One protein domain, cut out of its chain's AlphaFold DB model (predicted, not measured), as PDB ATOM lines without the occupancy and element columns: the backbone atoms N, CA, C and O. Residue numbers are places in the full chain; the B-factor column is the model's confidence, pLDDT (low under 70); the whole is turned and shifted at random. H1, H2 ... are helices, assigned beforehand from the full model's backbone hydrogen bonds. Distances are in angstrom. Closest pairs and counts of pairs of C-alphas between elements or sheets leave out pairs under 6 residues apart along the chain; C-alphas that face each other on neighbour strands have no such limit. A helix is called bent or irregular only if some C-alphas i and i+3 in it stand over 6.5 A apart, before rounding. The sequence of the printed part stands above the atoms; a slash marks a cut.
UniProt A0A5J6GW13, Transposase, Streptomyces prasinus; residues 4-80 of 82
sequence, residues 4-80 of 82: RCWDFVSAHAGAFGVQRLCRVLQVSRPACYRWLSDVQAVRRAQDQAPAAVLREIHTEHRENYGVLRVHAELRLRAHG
ATOM      1  N   ARG A   4       8.967   8.190  -8.914       79.62
ATOM      2  CA  ARG A   4       9.401   7.413 -10.081       79.62
ATOM      3  C   ARG A   4      10.027   8.219 -11.227       79.62
ATOM      4  O   ARG A   4      10.826   7.652 -11.963       79.62
ATOM      5  N   CYS A   5       9.654   9.488 -11.447       85.94
ATOM      6  CA  CYS A   5      10.271  10.267 -12.533       85.94
ATOM      7  C   CYS A   5      11.688  10.710 -12.168       85.94
ATOM      8  O   CYS A   5      12.578  10.666 -13.012       85.94
ATOM      9  N   TRP A   6      11.916  11.080 -10.910       86.62
ATOM     10  CA  TRP A   6      13.236  11.457 -10.432       86.62
ATOM     11  C   TRP A   6      14.141  10.233 -10.291       86.62
ATOM     12  O   TRP A   6      15.281  10.286 -10.748       86.62
ATOM     13  N   ASP A   7      13.607   9.104  -9.811       87.06
ATOM     14  CA  ASP A   7      14.319   7.818  -9.794       87.06
ATOM     15  C   ASP A   7      14.806   7.434 -11.198       87.06
ATOM     16  O   ASP A   7      15.970   7.080 -11.393       87.06
ATOM     17  N   PHE A   8      13.941   7.590 -12.206       90.31
ATOM     18  CA  PHE A   8      14.304   7.360 -13.600       90.31
ATOM     19  C   PHE A   8      15.410   8.310 -14.074       90.31
ATOM     20  O   PHE A   8      16.351   7.865 -14.737       90.31
ATOM     21  N   VAL A   9      15.328   9.601 -13.731       91.00
ATOM     22  CA  VAL A   9      16.378  10.570 -14.077       91.00
ATOM     23  C   VAL A   9      17.701  10.200 -13.408       91.00
ATOM     24  O   VAL A   9      18.719  10.197 -14.091       91.00
ATOM     25  N   SER A  10      17.709   9.840 -12.121       88.62
ATOM     26  CA  SER A  10      18.927   9.422 -11.412       88.62
ATOM     27  C   SER A  10      19.566   8.191 -12.048       88.62
ATOM     28  O   SER A  10      20.769   8.206 -12.300       88.62
ATOM     29  N   ALA A  11      18.768   7.169 -12.364       91.00
ATOM     30  CA  ALA A  11      19.262   5.920 -12.935       91.00
ATOM     31  C   ALA A  11      19.898   6.096 -14.325       91.00
ATOM     32  O   ALA A  11      20.838   5.383 -14.664       91.00
ATOM     33  N   HIS A  12      19.424   7.060 -15.122       92.75
ATOM     34  CA  HIS A  12      19.850   7.213 -16.518       92.75
ATOM     35  C   HIS A  12      20.630   8.506 -16.809       92.75
ATOM     36  O   HIS A  12      21.045   8.736 -17.950       92.75
ATOM     37  N   ALA A  13      20.863   9.360 -15.804       90.38
ATOM     38  CA  ALA A  13      21.567  10.632 -15.965       90.38
ATOM     39  C   ALA A  13      22.980  10.466 -16.543       90.38
ATOM     40  O   ALA A  13      23.396  11.308 -17.336       90.38
ATOM     41  N   GLY A  14      23.688   9.387 -16.194       90.94
ATOM     42  CA  GLY A  14      25.027   9.098 -16.722       90.94
ATOM     43  C   GLY A  14      25.038   8.745 -18.213       90.94
ATOM     44  O   GLY A  14      25.978   9.099 -18.913       90.94
ATOM     45  N   ALA A  15      23.975   8.108 -18.715       95.12
ATOM     46  CA  ALA A  15      23.881   7.689 -20.113       95.12
ATOM     47  C   ALA A  15      23.336   8.795 -21.034       95.12
ATOM     48  O   ALA A  15      23.787   8.944 -22.168       95.12
ATOM     49  N   PHE A  16      22.359   9.582 -20.566       93.06
ATOM     50  CA  PHE A  16      21.628  10.523 -21.432       93.06
ATOM     51  C   PHE A  16      21.733  11.994 -21.026       93.06
ATOM     52  O   PHE A  16      21.335  12.863 -21.806       93.06
ATOM     53  N   GLY A  17      22.253  12.288 -19.835       93.44
ATOM     54  CA  GLY A  17      22.319  13.634 -19.276       93.44
ATOM     55  C   GLY A  17      20.986  14.123 -18.695       93.44
ATOM     56  O   GLY A  17      19.910  13.966 -19.278       93.44
ATOM     57  N   VAL A  18      21.064  14.801 -17.547       91.62
ATOM     58  CA  VAL A  18      19.898  15.301 -16.789       91.62
ATOM     59  C   VAL A  18      19.021  16.243 -17.621       91.62
ATOM     60  O   VAL A  18      17.796  16.159 -17.571       91.62
ATOM     61  N   GLN A  19      19.624  17.120 -18.430       93.00
ATOM     62  CA  GLN A  19      18.886  18.102 -19.231       93.00
ATOM     63  C   GLN A  19      17.957  17.448 -20.261       93.00
ATOM     64  O   GLN A  19      16.819  17.890 -20.426       93.00
ATOM     65  N   ARG A  20      18.435  16.403 -20.947       95.06
ATOM     66  CA  ARG A  20      17.650  15.683 -21.956       95.06
ATOM     67  C   ARG A  20      16.482  14.958 -21.300       95.06
ATOM     68  O   ARG A  20      15.352  15.088 -21.756       95.06
ATOM     69  N   LEU A  21      16.749  14.270 -20.192       94.06
ATOM     70  CA  LEU A  21      15.733  13.533 -19.443       94.06
ATOM     71  C   LEU A  21      14.661  14.465 -18.865       94.06
ATOM     72  O   LEU A  21      13.476  14.186 -19.015       94.06
ATOM     73  N   CYS A  22      15.051  15.614 -18.301       93.12
ATOM     74  CA  CYS A  22      14.093  16.599 -17.790       93.12
ATOM     75  C   CYS A  22      13.180  17.149 -18.893       93.12
ATOM     76  O   CYS A  22      11.990  17.340 -18.662       93.12
ATOM     77  N   ARG A  23      13.723  17.370 -20.099       93.75
ATOM     78  CA  ARG A  23      12.949  17.835 -21.257       93.75
ATOM     79  C   ARG A  23      11.929  16.790 -21.711       93.75
ATOM     80  O   ARG A  23      10.773  17.138 -21.916       93.75
ATOM     81  N   VAL A  24      12.350  15.532 -21.858       94.31
ATOM     82  CA  VAL A  24      11.480  14.432 -22.323       94.31
ATOM     83  C   VAL A  24      10.370  14.135 -21.317       94.31
ATOM     84  O   VAL A  24       9.227  13.929 -21.703       94.31
ATOM     85  N   LEU A  25      10.692  14.161 -20.024       91.25
ATOM     86  CA  LEU A  25       9.733  13.911 -18.947       91.25
ATOM     87  C   LEU A  25       8.908  15.147 -18.561       91.25
ATOM     88  O   LEU A  25       8.076  15.049 -17.665       91.25
ATOM     89  N   GLN A  26       9.157  16.298 -19.197       93.69
ATOM     90  CA  GLN A  26       8.516  17.584 -18.900       93.69
ATOM     91  C   GLN A  26       8.570  17.969 -17.409       93.69
ATOM     92  O   GLN A  26       7.623  18.514 -16.847       93.69
ATOM     93  N   VAL A  27       9.702  17.693 -16.755       90.31
ATOM     94  CA  VAL A  27       9.931  18.038 -15.344       90.31
ATOM     95  C   VAL A  27      10.848  19.250 -15.201       90.31
ATOM     96  O   VAL A  27      11.698  19.536 -16.047       90.31
ATOM     97  N   SER A  28      10.705  19.959 -14.080       91.75
ATOM     98  CA  SER A  28      11.546  21.110 -13.751       91.75
ATOM     99  C   SER A  28      12.998  20.689 -13.510       91.75
ATOM    100  O   SER A  28      13.313  19.944 -12.578       91.75
ATOM    101  N   ARG A  29      13.907  21.219 -14.333       88.81
ATOM    102  CA  ARG A  29      15.354  20.990 -14.219       88.81
ATOM    103  C   ARG A  29      15.936  21.517 -12.889       88.81
ATOM    104  O   ARG A  29      16.684  20.765 -12.267       88.81
ATOM    105  N   PRO A  30      15.592  22.728 -12.396       90.44
ATOM    106  CA  PRO A  30      16.013  23.177 -11.064       90.44
ATOM    107  C   PRO A  30      15.549  22.255  -9.929       90.44
ATOM    108  O   PRO A  30      16.321  21.968  -9.016       90.44
ATOM    109  N   ALA A  31      14.314  21.747 -10.001       89.69
ATOM    110  CA  ALA A  31      13.799  20.803  -9.008       89.69
ATOM    111  C   ALA A  31      14.548  19.463  -9.057       89.69
ATOM    112  O   ALA A  31      14.872  18.902  -8.015       89.69
ATOM    113  N   CYS A  32      14.892  18.988 -10.260       89.19
ATOM    114  CA  CYS A  32      15.678  17.771 -10.436       89.19
ATOM    115  C   CYS A  32      17.061  17.868  -9.781       89.19
ATOM    116  O   CYS A  32      17.483  16.922  -9.124       89.19
ATOM    117  N   TYR A  33      17.771  18.990  -9.935       89.25
ATOM    118  CA  TYR A  33      19.072  19.159  -9.282       89.25
ATOM    119  C   TYR A  33      18.959  19.233  -7.763       89.25
ATOM    120  O   TYR A  33      19.789  18.642  -7.084       89.25
ATOM    121  N   ARG A  34      17.924  19.893  -7.227       89.88
ATOM    122  CA  ARG A  34      17.679  19.915  -5.777       89.88
ATOM    123  C   ARG A  34      17.497  18.499  -5.232       89.88
ATOM    124  O   ARG A  34      18.201  18.107  -4.311       89.88
ATOM    125  N   TRP A  35      16.629  17.717  -5.869       88.50
ATOM    126  CA  TRP A  35      16.395  16.332  -5.471       88.50
ATOM    127  C   TRP A  35      17.649  15.454  -5.617       88.50
ATOM    128  O   TRP A  35      17.952  14.668  -4.725       88.50
ATOM    129  N   LEU A  36      18.421  15.607  -6.702       85.12
ATOM    130  CA  LEU A  36      19.682  14.873  -6.877       85.12
ATOM    131  C   LEU A  36      20.690  15.201  -5.769       85.12
ATOM    132  O   LEU A  36      21.356  14.291  -5.279       85.12
ATOM    133  N   SER A  37      20.791  16.469  -5.363       86.31
ATOM    134  CA  SER A  37      21.649  16.884  -4.253       86.31
ATOM    135  C   SER A  37      21.211  16.259  -2.928       86.31
ATOM    136  O   SER A  37      22.063  15.756  -2.199       86.31
ATOM    137  N   ASP A  38      19.907  16.218  -2.643       84.38
ATOM    138  CA  ASP A  38      19.374  15.595  -1.424       84.38
ATOM    139  C   ASP A  38      19.669  14.088  -1.396       84.38
ATOM    140  O   ASP A  38      20.177  13.561  -0.407       84.38
ATOM    141  N   VAL A  39      19.447  13.387  -2.513       79.00
ATOM    142  CA  VAL A  39      19.774  11.956  -2.640       79.00
ATOM    143  C   VAL A  39      21.274  11.709  -2.481       79.00
ATOM    144  O   VAL A  39      21.672  10.744  -1.829       79.00
ATOM    145  N   GLN A  40      22.125  12.564  -3.051       79.00
ATOM    146  CA  GLN A  40      23.574  12.465  -2.866       79.00
ATOM    147  C   GLN A  40      23.992  12.731  -1.420       79.00
ATOM    148  O   GLN A  40      24.895  12.059  -0.930       79.00
ATOM    149  N   ALA A  41      23.349  13.671  -0.728       75.75
ATOM    150  CA  ALA A  41      23.607  13.935   0.682       75.75
ATOM    151  C   ALA A  41      23.227  12.729   1.554       75.75
ATOM    152  O   ALA A  41      24.030  12.311   2.385       75.75
ATOM    153  N   VAL A  42      22.067  12.110   1.304       74.12
ATOM    154  CA  VAL A  42      21.636  10.881   1.992       74.12
ATOM    155  C   VAL A  42      22.608   9.731   1.729       74.12
ATOM    156  O   VAL A  42      23.052   9.087   2.676       74.12
ATOM    157  N   ARG A  43      23.002   9.506   0.467       70.44
ATOM    158  CA  ARG A  43      23.988   8.469   0.113       70.44
ATOM    159  C   ARG A  43      25.331   8.713   0.793       70.44
ATOM    160  O   ARG A  43      25.873   7.806   1.401       70.44
ATOM    161  N   ARG A  44      25.835   9.952   0.776       67.69
ATOM    162  CA  ARG A  44      27.083  10.306   1.471       67.69
ATOM    163  C   ARG A  44      26.994  10.080   2.976       67.69
ATOM    164  O   ARG A  44      27.951   9.582   3.549       67.69
ATOM    165  N   ALA A  45      25.876  10.423   3.613       67.69
ATOM    166  CA  ALA A  45      25.680  10.163   5.037       67.69
ATOM    167  C   ALA A  45      25.656   8.652   5.337       67.69
ATOM    168  O   ALA A  45      26.256   8.206   6.313       67.69
ATOM    169  N   GLN A  46      25.028   7.861   4.463       64.75
ATOM    170  CA  GLN A  46      25.027   6.400   4.555       64.75
ATOM    171  C   GLN A  46      26.411   5.793   4.320       64.75
ATOM    172  O   GLN A  46      26.752   4.852   5.019       64.75
ATOM    173  N   ASP A  47      27.221   6.335   3.409       59.66
ATOM    174  CA  ASP A  47      28.585   5.862   3.133       59.66
ATOM    175  C   ASP A  47      29.589   6.286   4.224       59.66
ATOM    176  O   ASP A  47      30.590   5.608   4.467       59.66
ATOM    177  N   GLN A  48      29.327   7.395   4.923       59.84
ATOM    178  CA  GLN A  48      30.174   7.882   6.015       59.84
ATOM    179  C   GLN A  48      30.144   6.977   7.250       59.84
ATOM    180  O   GLN A  48      31.178   6.827   7.905       59.84
ATOM    181  N   ALA A  49      29.007   6.348   7.558       59.78
ATOM    182  CA  ALA A  49      28.897   5.451   8.710       59.78
ATOM    183  C   ALA A  49      29.793   4.190   8.572       59.78
ATOM    184  O   ALA A  49      30.613   3.952   9.461       59.78
ATOM    185  N   PRO A  50      29.779   3.440   7.451       59.81
ATOM    186  CA  PRO A  50      30.709   2.341   7.190       59.81
ATOM    187  C   PRO A  50      32.172   2.782   7.083       59.81
ATOM    188  O   PRO A  50      33.067   2.063   7.522       59.81
ATOM    189  N   ALA A  51      32.441   3.967   6.523       62.16
ATOM    190  CA  ALA A  51      33.806   4.474   6.368       62.16
ATOM    191  C   ALA A  51      34.460   4.885   7.700       62.16
ATOM    192  O   ALA A  51      35.688   4.890   7.811       62.16
ATOM    193  N   ALA A  52      33.675   5.253   8.716       63.31
ATOM    194  CA  ALA A  52      34.180   5.472  10.071       63.31
ATOM    195  C   ALA A  52      34.586   4.145  10.730       63.31
ATOM    196  O   ALA A  52      35.724   4.017  11.175       63.31
ATOM    197  N   VAL A  53      33.716   3.132  10.666       64.44
ATOM    198  CA  VAL A  53      33.981   1.788  11.209       64.44
ATOM    199  C   VAL A  53      35.185   1.133  10.524       64.44
ATOM    200  O   VAL A  53      36.030   0.529  11.178       64.44
ATOM    201  N   LEU A  54      35.316   1.301   9.206       64.56
ATOM    202  CA  LEU A  54      36.476   0.826   8.451       64.56
ATOM    203  C   LEU A  54      37.780   1.476   8.930       64.56
ATOM    204  O   LEU A  54      38.785   0.785   9.078       64.56
ATOM    205  N   ARG A  55      37.770   2.791   9.189       65.25
ATOM    206  CA  ARG A  55      38.948   3.500   9.706       65.25
ATOM    207  C   ARG A  55      39.315   3.039  11.111       65.25
ATOM    208  O   ARG A  55      40.498   2.851  11.352       65.25
ATOM    209  N   GLU A  56      38.339   2.812  11.986       65.44
ATOM    210  CA  GLU A  56      38.581   2.281  13.334       65.44
ATOM    211  C   GLU A  56      39.212   0.886  13.301       65.44
ATOM    212  O   GLU A  56      40.242   0.672  13.928       65.44
ATOM    213  N   ILE A  57      38.670  -0.042  12.504       65.38
ATOM    214  CA  ILE A  57      39.252  -1.388  12.353       65.38
ATOM    215  C   ILE A  57      40.672  -1.299  11.768       65.38
ATOM    216  O   ILE A  57      41.569  -2.053  12.148       65.38
ATOM    217  N   HIS A  58      40.900  -0.367  10.841       63.78
ATOM    218  CA  HIS A  58      42.202  -0.186  10.207       63.78
ATOM    219  C   HIS A  58      43.263   0.377  11.170       63.78
ATOM    220  O   HIS A  58      44.406  -0.089  11.158       63.78
ATOM    221  N   THR A  59      42.896   1.335  12.029       64.62
ATOM    222  CA  THR A  59      43.799   1.925  13.029       64.62
ATOM    223  C   THR A  59      44.031   1.003  14.224       64.62
ATOM    224  O   THR A  59      45.164   0.903  14.694       64.62
ATOM    225  N   GLU A  60      43.004   0.280  14.680       64.62
ATOM    226  CA  GLU A  60      43.077  -0.688  15.785       64.62
ATOM    227  C   GLU A  60      44.084  -1.813  15.491       64.62
ATOM    228  O   GLU A  60      44.847  -2.227  16.365       64.62
ATOM    229  N   HIS A  61      44.170  -2.249  14.230       64.06
ATOM    230  CA  HIS A  61      45.066  -3.328  13.809       64.06
ATOM    231  C   HIS A  61      46.377  -2.865  13.152       64.06
ATOM    232  O   HIS A  61      47.073  -3.693  12.558       64.06
ATOM    233  N   ARG A  62      46.739  -1.573  13.271       60.72
ATOM    234  CA  ARG A  62      47.977  -0.984  12.710       60.72
ATOM    235  C   ARG A  62      48.252  -1.433  11.268       60.72
ATOM    236  O   ARG A  62      49.348  -1.900  10.970       60.72
ATOM    237  N   GLU A  63      47.243  -1.374  10.400       59.31
ATOM    238  CA  GLU A  63      47.380  -1.678   8.961       59.31
ATOM    239  C   GLU A  63      47.775  -3.136   8.622       59.31
ATOM    240  O   GLU A  63      47.858  -3.504   7.454       59.31
ATOM    241  N   ASN A  64      47.951  -4.006   9.623       58.62
ATOM    242  CA  ASN A  64      48.410  -5.388   9.440       58.62
ATOM    243  C   ASN A  64      47.275  -6.347   9.041       58.62
ATOM    244  O   ASN A  64      47.499  -7.516   8.717       58.62
ATOM    245  N   TYR A  65      46.033  -5.869   9.095       65.44
ATOM    246  CA  TYR A  65      44.860  -6.626   8.687       65.44
ATOM    247  C   TYR A  65      44.608  -6.464   7.189       65.44
ATOM    248  O   TYR A  65      44.241  -5.397   6.702       65.44
ATOM    249  N   GLY A  66      44.768  -7.568   6.459       64.50
ATOM    250  CA  GLY A  66      44.424  -7.640   5.043       64.50
ATOM    251  C   GLY A  66      42.922  -7.455   4.788       64.50
ATOM    252  O   GLY A  66      42.081  -7.736   5.647       64.50
ATOM    253  N   VAL A  67      42.588  -7.041   3.561       65.19
ATOM    254  CA  VAL A  67      41.239  -6.617   3.137       65.19
ATOM    255  C   VAL A  67      40.131  -7.628   3.476       65.19
ATOM    256  O   VAL A  67      39.024  -7.242   3.838       65.19
ATOM    257  N   LEU A  68      40.434  -8.933   3.436       67.75
ATOM    258  CA  LEU A  68      39.481 -10.008   3.734       67.75
ATOM    259  C   LEU A  68      39.075 -10.056   5.214       67.75
ATOM    260  O   LEU A  68      37.909 -10.299   5.518       67.75
ATOM    261  N   ARG A  69      40.013  -9.798   6.136       69.00
ATOM    262  CA  ARG A  69      39.724  -9.787   7.579       69.00
ATOM    263  C   ARG A  69      38.980  -8.525   7.992       69.00
ATOM    264  O   ARG A  69      38.048  -8.607   8.781       69.00
ATOM    265  N   VAL A  70      39.331  -7.391   7.391       68.69
ATOM    266  CA  VAL A  70      38.611  -6.126   7.572       68.69
ATOM    267  C   VAL A  70      37.161  -6.242   7.088       68.69
ATOM    268  O   VAL A  70      36.245  -5.828   7.794       68.69
ATOM    269  N   HIS A  71      36.925  -6.868   5.929       67.12
ATOM    270  CA  HIS A  71      35.569  -7.111   5.426       67.12
ATOM    271  C   HIS A  71      34.761  -8.089   6.287       67.12
ATOM    272  O   HIS A  71      33.558  -7.884   6.456       67.12
ATOM    273  N   ALA A  72      35.391  -9.138   6.826       74.88
ATOM    274  CA  ALA A  72      34.728 -10.069   7.739       74.88
ATOM    275  C   ALA A  72      34.293  -9.371   9.038       74.88
ATOM    276  O   ALA A  72      33.145  -9.517   9.454       74.88
ATOM    277  N   GLU A  73      35.175  -8.554   9.618       69.00
ATOM    278  CA  GLU A  73      34.914  -7.797  10.846       69.00
ATOM    279  C   GLU A  73      33.846  -6.710  10.639       69.00
ATOM    280  O   GLU A  73      32.903  -6.608  11.420       69.00
ATOM    281  N   LEU A  74      33.911  -5.961   9.530       71.25
ATOM    282  CA  LEU A  74      32.866  -5.007   9.131       71.25
ATOM    283  C   LEU A  74      31.486  -5.669   9.047       71.25
ATOM    284  O   LEU A  74      30.491  -5.092   9.481       71.25
ATOM    285  N   ARG A  75      31.417  -6.879   8.485       70.69
ATOM    286  CA  ARG A  75      30.160  -7.612   8.308       70.69
ATOM    287  C   ARG A  75      29.622  -8.141   9.638       70.69
ATOM    288  O   ARG A  75      28.423  -8.057   9.871       70.69
ATOM    289  N   LEU A  76      30.494  -8.614  10.528       72.00
ATOM    290  CA  LEU A  76      30.143  -9.001  11.898       72.00
ATOM    291  C   LEU A  76      29.591  -7.816  12.703       72.00
ATOM    292  O   LEU A  76      28.515  -7.929  13.286       72.00
ATOM    293  N   ARG A  77      30.271  -6.663  12.668       69.25
ATOM    294  CA  ARG A  77      29.835  -5.447  13.375       69.25
ATOM    295  C   ARG A  77      28.532  -4.875  12.802       69.25
ATOM    296  O   ARG A  77      27.682  -4.438  13.568       69.25
ATOM    297  N   ALA A  78      28.321  -4.964  11.487       63.00
ATOM    298  CA  ALA A  78      27.067  -4.560  10.845       63.00
ATOM    299  C   ALA A  78      25.865  -5.470  11.188       63.00
ATOM    300  O   ALA A  78      24.724  -5.023  11.101       63.00
ATOM    301  N   HIS A  79      26.094  -6.734  11.568       58.84
ATOM    302  CA  HIS A  79      25.043  -7.677  11.986       58.84
ATOM    303  C   HIS A  79      24.799  -7.704  13.507       58.84
ATOM    304  O   HIS A  79      23.844  -8.337  13.949       58.84
ATOM    305  N   GLY A  80      25.649  -7.043  14.301       50.50
ATOM    306  CA  GLY A  80      25.568  -6.988  15.767       50.50
ATOM    307  C   GLY A  80      24.999  -5.686  16.337       50.50
ATOM    308  O   GLY A  80      25.093  -5.465  17.542       50.50
TER     309      GLY A  80
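Overview. This is residues 4 to 80 of the 82 residues of the protein "Transposase" of Streptomyces prasinus (UniProt A0A5J6GW13). One long helix, H3, makes the length of the model like a bar, with two short helices, H1 and H2, gathered at its first end and one helix, H4, set crosswise near its other end. H1 and H4 are far from each other along the bar, and the stretch of H3 between the two ends, residues 40 to 49, stands free. The printed part has 77 residues with four named helices, in the order H1, H2, H3, H4, and no named strand; the class is all helix. It is extended, with a radius of gyration of the C-alphas of 18.7 A, and its C-alphas span 53 by 21 by 20 A.

Along the chain. H3, residues 29 to 60, measures 46.2 A from C-alpha 29 at (15.354, 20.990, -14.219) to C-alpha 60 at (43.077, -0.688, 15.785). H1 is residues 4 to 16, 17.0 A long, and irregular: C-alphas 11 and 14 are 7.6 A apart. H2 is residues 18 to 24, 10.1 A. H4, residues 67 to 79, is 18.5 A long and ends with C-alpha 79 at (25.043, -7.677, 11.986).

Arrangement. H3 is the hub, touching three helices. With residues 29 to 32 alone it touches H2, closest at the C-alphas of Arg 29 and Cys 22, 5.8 A; they form a helical hairpin, opposite ways at a steep tilt of 38 degrees. H3 and H1 only just touch, with 3 pairs of C-alphas within 8 A, closest at Cys 32 and Trp 6, 6.8 A, about perpendicular at 79 degrees. H1 touches H2, closest at the C-alphas of Val 9 and Leu 21, 6.2 A, at a steep tilt of 61 degrees. With residues 50 to 58 alone H3 touches H4, closest at the C-alphas of Ile 57 and Val 70, 6.8 A, only just about perpendicular at 71 degrees. H4 is apart from H1 and H2. Every O i to N i+4 pair is within hydrogen-bond range in H2 and H4, against 7 of 9 in H1 and 26 of 28 in H3.

Size, cuts and confidence. The outline is a rod; the farthest C-alphas, of Gln 26 and Asn 64, are 54.1 A apart. The printed part has no cut and no long link. Mean pLDDT of the printed part is 77.0, with residues 44 to 71, 73 and 77 to 80 under 70.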